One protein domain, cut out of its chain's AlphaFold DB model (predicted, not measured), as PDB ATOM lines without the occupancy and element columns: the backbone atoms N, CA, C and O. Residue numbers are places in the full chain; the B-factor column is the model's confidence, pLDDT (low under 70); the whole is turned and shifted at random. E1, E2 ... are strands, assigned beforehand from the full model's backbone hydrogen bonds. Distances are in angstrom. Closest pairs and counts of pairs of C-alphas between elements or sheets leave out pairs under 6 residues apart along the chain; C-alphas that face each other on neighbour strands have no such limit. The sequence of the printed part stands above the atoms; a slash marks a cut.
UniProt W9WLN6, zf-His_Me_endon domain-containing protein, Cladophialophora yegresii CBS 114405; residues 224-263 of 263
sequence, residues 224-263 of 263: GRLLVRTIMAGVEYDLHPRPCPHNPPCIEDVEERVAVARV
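AT A GLANCE: This is residues 224 to 263 of the 263 residues of the protein "zf-His_Me_endon domain-containing protein" of Cladophialophora yegresii CBS 114405 (UniProt W9WLN6). With little regular structure, the model is a thin rod: a small two-stranded hairpin, E1 and E2, and a long tail that leads away from it to a turn near Asn 247, then folds back past the hairpin to Val 263. The printed part has 40 residues, no named helix and two antiparallel strands, E1 then E2; the class is all strand, with 10 of the 40 residues in named elements. It is loose, with a radius of gyration of the C-alphas of 12.1 A, and spans 41 by 13 by 12 A.

IN THESE COORDINATES: E1, residues 228 to 232, begins at C-alpha 228 (-35.473, -39.921, -28.438) and is 12.0 A long. E2, residues 235 to 239, is 12.2 A long and ends at C-alpha 239 (-33.869, -42.177, -32.763).

HOW THE PARTS SIT: E1 and E2 form a hairpin with a tight link, their directions at 149 degrees. C-alphas 231 and 236 face each other at 4.5 A. N 237 and O 230, 2.8 A apart, are within hydrogen-bond range.

THE WHOLE: The C-alphas farthest apart, of Asn 247 and Val 263, are 41.6 A apart. The printed part has no cut. Residues 240 to 263 hold no named element. Mean pLDDT of the printed part is 71.1; residues 224 to 229, 238 to 241 and 253 to 263 are under 70.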
ATOM      1  N   GLY A 224     -25.039 -34.526 -25.546       67.56
ATOM      2  CA  GLY A 224     -25.054 -35.966 -25.319       67.56
ATOM      3  C   GLY A 224     -25.711 -36.746 -26.464       67.56
ATOM      4  O   GLY A 224     -26.051 -36.203 -27.519       67.56
ATOM      5  N   ARG A 225     -25.893 -38.051 -26.249       64.94
ATOM      6  CA  ARG A 225     -26.853 -38.844 -27.023       64.94
ATOM      7  C   ARG A 225     -28.223 -38.625 -26.384       64.94
ATOM      8  O   ARG A 225     -28.560 -39.294 -25.417       64.94
ATOM      9  N   LEU A 226     -28.979 -37.656 -26.896       63.22
ATOM     10  CA  LEU A 226     -30.421 -37.594 -26.666       63.22
ATOM     11  C   LEU A 226     -31.031 -38.778 -27.416       63.22
ATOM     12  O   LEU A 226     -31.180 -38.735 -28.640       63.22
ATOM     13  N   LEU A 227     -31.304 -39.854 -26.684       64.62
ATOM     14  CA  LEU A 227     -32.031 -40.999 -27.202       64.62
ATOM     15  C   LEU A 227     -33.509 -40.622 -27.176       64.62
ATOM     16  O   LEU A 227     -34.139 -40.609 -26.124       64.62
ATOM     17  N   VAL A 228     -34.049 -40.229 -28.330       65.38
ATOM     18  CA  VAL A 228     -35.473 -39.921 -28.438       65.38
ATOM     19  C   VAL A 228     -36.192 -41.231 -28.708       65.38
ATOM     20  O   VAL A 228     -36.272 -41.677 -29.854       65.38
ATOM     21  N   ARG A 229     -36.717 -41.847 -27.647       67.56
ATOM     22  CA  ARG A 229     -37.582 -43.020 -27.772       67.56
ATOM     23  C   ARG A 229     -38.940 -42.564 -28.293       67.56
ATOM     24  O   ARG A 229     -39.682 -41.909 -27.574       67.56
ATOM     25  N   THR A 230     -39.250 -42.847 -29.553       70.19
ATOM     26  CA  THR A 230     -40.540 -42.484 -30.164       70.19
ATOM     27  C   THR A 230     -41.362 -43.739 -30.391       70.19
ATOM     28  O   THR A 230     -40.854 -44.712 -30.938       70.19
ATOM     29  N   ILE A 231     -42.640 -43.718 -30.008       75.12
ATOM     30  CA  ILE A 231     -43.569 -44.816 -30.282       75.12
ATOM     31  C   ILE A 231     -44.354 -44.466 -31.547       75.12
ATOM     32  O   ILE A 231     -45.224 -43.599 -31.519       75.12
ATOM     33  N   MET A 232     -44.053 -45.128 -32.665       76.69
ATOM     34  CA  MET A 232     -44.822 -44.993 -33.906       76.69
ATOM     35  C   MET A 232     -45.585 -46.294 -34.149       76.69
ATOM     36  O   MET A 232     -44.980 -47.356 -34.255       76.69
ATOM     37  N   ALA A 233     -46.919 -46.221 -34.204       82.50
ATOM     38  CA  ALA A 233     -47.798 -47.382 -34.408       82.50
ATOM     39  C   ALA A 233     -47.574 -48.544 -33.409       82.50
ATOM     40  O   ALA A 233     -47.694 -49.713 -33.766       82.50
ATOM     41  N   GLY A 234     -47.237 -48.228 -32.153       80.44
ATOM     42  CA  GLY A 234     -46.973 -49.228 -31.110       80.44
ATOM     43  C   GLY A 234     -45.575 -49.858 -31.158       80.44
ATOM     44  O   GLY A 234     -45.287 -50.725 -30.339       80.44
ATOM     45  N   VAL A 235     -44.708 -49.422 -32.076       75.44
ATOM     46  CA  VAL A 235     -43.299 -49.831 -32.144       75.44
ATOM     47  C   VAL A 235     -42.423 -48.716 -31.585       75.44
ATOM     48  O   VAL A 235     -42.571 -47.551 -31.956       75.44
ATOM     49  N   GLU A 236     -41.519 -49.077 -30.681       76.38
ATOM     50  CA  GLU A 236     -40.531 -48.168 -30.105       76.38
ATOM     51  C   GLU A 236     -39.329 -48.020 -31.045       76.38
ATOM     52  O   GLU A 236     -38.724 -49.007 -31.465       76.38
ATOM     53  N   TYR A 237     -38.976 -46.775 -31.357       72.94
ATOM     54  CA  TYR A 237     -37.802 -46.417 -32.141       72.94
ATOM     55  C   TYR A 237     -36.866 -45.556 -31.304       72.94
ATOM     56  O   TYR A 237     -37.252 -44.476 -30.849       72.94
ATOM     57  N   ASP A 238     -35.617 -45.995 -31.181       69.25
ATOM     58  CA  ASP A 238     -34.551 -45.213 -30.565       69.25
ATOM     59  C   ASP A 238     -33.899 -44.330 -31.628       69.25
ATOM     60  O   ASP A 238     -32.920 -44.700 -32.283       69.25
ATOM     61  N   LEU A 239     -34.451 -43.135 -31.833       64.75
ATOM     62  CA  LEU A 239     -33.869 -42.177 -32.763       64.75
ATOM     63  C   LEU A 239     -32.705 -41.462 -32.079       64.75
ATOM     64  O   LEU A 239     -32.894 -40.661 -31.166       64.75
ATOM     65  N   HIS A 240     -31.490 -41.748 -32.547       63.16
ATOM     66  CA  HIS A 240     -30.306 -40.950 -32.239       63.16
ATOM     67  C   HIS A 240     -30.105 -39.948 -33.370       63.16
ATOM     68  O   HIS A 240     -29.689 -40.355 -34.456       63.16
ATOM     69  N   PRO A 241     -30.357 -38.645 -33.158       64.31
ATOM     70  CA  PRO A 241     -30.270 -37.669 -34.237       64.31
ATOM     71  C   PRO A 241     -28.883 -37.646 -34.888       64.31
ATOM     72  O   PRO A 241     -28.796 -37.449 -36.097       64.31
ATOM     73  N   ARG A 242     -27.814 -37.880 -34.103       74.38
ATOM     74  CA  ARG A 242     -26.430 -38.134 -34.542       74.38
ATOM     75  C   ARG A 242     -25.670 -38.912 -33.456       74.38
ATOM     76  O   ARG A 242     -25.897 -38.646 -32.273       74.38
ATOM     77  N   PRO A 243     -24.756 -39.838 -33.802       78.12
ATOM     78  CA  PRO A 243     -23.880 -40.452 -32.811       78.12
ATOM     79  C   PRO A 243     -22.972 -39.390 -32.173       78.12
ATOM     80  O   PRO A 243     -22.516 -38.462 -32.842       78.12
ATOM     81  N   CYS A 244     -22.707 -39.524 -30.871       86.06
ATOM     82  CA  CYS A 244     -21.735 -38.681 -30.172       86.06
ATOM     83  C   CYS A 244     -20.361 -38.764 -30.875       86.06
ATOM     84  O   CYS A 244     -19.856 -39.879 -31.016       86.06
ATOM     85  N   PRO A 245     -19.744 -37.630 -31.269       89.62
ATOM     86  CA  PRO A 245     -18.478 -37.631 -32.008       89.62
ATOM     87  C   PRO A 245     -17.259 -37.939 -31.123       89.62
ATOM     88  O   PRO A 245     -16.190 -38.250 -31.634       89.62
ATOM     89  N   HIS A 246     -17.405 -37.848 -29.799       92.00
ATOM     90  CA  HIS A 246     -16.307 -38.046 -28.857       92.00
ATOM     91  C   HIS A 246     -15.944 -39.523 -28.678       92.00
ATOM     92  O   HIS A 246     -16.821 -40.389 -28.653       92.00
ATOM     93  N   ASN A 247     -14.661 -39.789 -28.430       91.50
ATOM     94  CA  ASN A 247     -14.142 -41.101 -28.058       91.50
ATOM     95  C   ASN A 247     -13.363 -41.003 -26.725       91.50
ATOM     96  O   ASN A 247     -12.349 -40.315 -26.689       91.50
ATOM     97  N   PRO A 248     -13.813 -41.641 -25.628       90.88
ATOM     98  CA  PRO A 248     -15.016 -42.466 -25.541       90.88
ATOM     99  C   PRO A 248     -16.300 -41.626 -25.682       90.88
ATOM    100  O   PRO A 248     -16.291 -40.435 -25.354       90.88
ATOM    101  N   PRO A 249     -17.423 -42.217 -26.129       90.56
ATOM    102  CA  PRO A 249     -18.679 -41.487 -26.296       90.56
ATOM    103  C   PRO A 249     -19.199 -40.965 -24.957       90.56
ATOM    104  O   PRO A 249     -18.934 -41.555 -23.905       90.56
ATOM    105  N   CYS A 250     -19.941 -39.859 -24.979       91.44
ATOM    106  CA  CYS A 250     -20.688 -39.401 -23.810       91.44
ATOM    107  C   CYS A 250     -21.678 -40.485 -23.351       91.44
ATOM    108  O   CYS A 250     -22.163 -41.272 -24.166       91.44
ATOM    109  N   ILE A 251     -21.926 -40.548 -22.046       88.81
ATOM    110  CA  ILE A 251     -22.906 -41.455 -21.447       88.81
ATOM    111  C   ILE A 251     -24.295 -40.945 -21.812       88.81
ATOM    112  O   ILE A 251     -24.542 -39.739 -21.828       88.81
ATOM    113  N   GLU A 252     -25.160 -41.877 -22.177       76.19
ATOM    114  CA  GLU A 252     -26.497 -41.593 -22.677       76.19
ATOM    115  C   GLU A 252     -27.398 -41.146 -21.529       76.19
ATOM    116  O   GLU A 252     -27.478 -41.814 -20.498       76.19
ATOM    117  N   ASP A 253     -28.090 -40.027 -21.729       65.69
ATOM    118  CA  ASP A 253     -29.285 -39.714 -20.962       65.69
ATOM    119  C   ASP A 253     -30.454 -40.326 -21.731       65.69
ATOM    120  O   ASP A 253     -30.823 -39.850 -22.809       65.69
ATOM    121  N   VAL A 254     -31.016 -41.412 -21.203       56.88
ATOM    122  CA  VAL A 254     -32.248 -41.987 -21.750       56.88
ATOM    123  C   VAL A 254     -33.398 -41.069 -21.335       56.88
ATOM    124  O   VAL A 254     -33.983 -41.229 -20.268       56.88
ATOM    125  N   GLU A 255     -33.698 -40.058 -22.152       59.28
ATOM    126  CA  GLU A 255     -34.942 -39.297 -22.019       59.28
ATOM    127  C   GLU A 255     -36.079 -40.099 -22.660       59.28
ATOM    128  O   GLU A 255     -36.286 -40.076 -23.874       59.28
ATOM    129  N   GLU A 256     -36.856 -40.802 -21.839       55.66
ATOM    130  CA  GLU A 256     -38.082 -41.439 -22.306       55.66
ATOM    131  C   GLU A 256     -39.138 -40.366 -22.611       55.66
ATOM    132  O   GLU A 256     -39.776 -39.802 -21.722       55.66
ATOM    133  N   ARG A 257     -39.314 -40.049 -23.897       56.75
ATOM    134  CA  ARG A 257     -40.358 -39.135 -24.370       56.75
ATOM    135  C   ARG A 257     -41.469 -39.929 -25.029       56.75
ATOM    136  O   ARG A 257     -41.438 -40.171 -26.228       56.75
ATOM    137  N   VAL A 258     -42.495 -40.285 -24.262       56.81
ATOM    138  CA  VAL A 258     -43.694 -40.922 -24.820       56.81
ATOM    139  C   VAL A 258     -44.426 -39.913 -25.708       56.81
ATOM    140  O   VAL A 258     -45.220 -39.095 -25.242       56.81
ATOM    141  N   ALA A 259     -44.144 -39.951 -27.008       57.06
ATOM    142  CA  ALA A 259     -44.936 -39.249 -28.003       57.06
ATOM    143  C   ALA A 259     -46.293 -39.955 -28.106       57.06
ATOM    144  O   ALA A 259     -46.449 -40.936 -28.830       57.06
ATOM    145  N   VAL A 260     -47.281 -39.483 -27.343       53.69
ATOM    146  CA  VAL A 260     -48.666 -39.923 -27.515       53.69
ATOM    147  C   VAL A 260     -49.150 -39.327 -28.830       53.69
ATOM    148  O   VAL A 260     -49.438 -38.130 -28.905       53.69
ATOM    149  N   ALA A 261     -49.192 -40.144 -29.882       55.41
ATOM    150  CA  ALA A 261     -49.864 -39.769 -31.114       55.41
ATOM    151  C   ALA A 261     -51.309 -39.395 -30.754       55.41
ATOM    152  O   ALA A 261     -52.073 -40.236 -30.279       55.41
ATOM    153  N   ARG A 262     -51.663 -38.113 -30.905       55.62
ATOM    154  CA  ARG A 262     -53.060 -37.681 -30.832       55.62
ATOM    155  C   ARG A 262     -53.764 -38.296 -32.038       55.62
ATOM    156  O   ARG A 262     -53.498 -37.875 -33.162       55.62
ATOM    157  N   VAL A 263     -54.560 -39.329 -31.772       56.28
ATOM    158  CA  VAL A 263     -55.509 -39.926 -32.723       56.28
ATOM    159  C   VAL A 263     -56.670 -38.966 -32.930       56.28
ATOM    160  O   VAL A 263     -57.117 -38.381 -31.915       56.28
TER     161      VAL A 263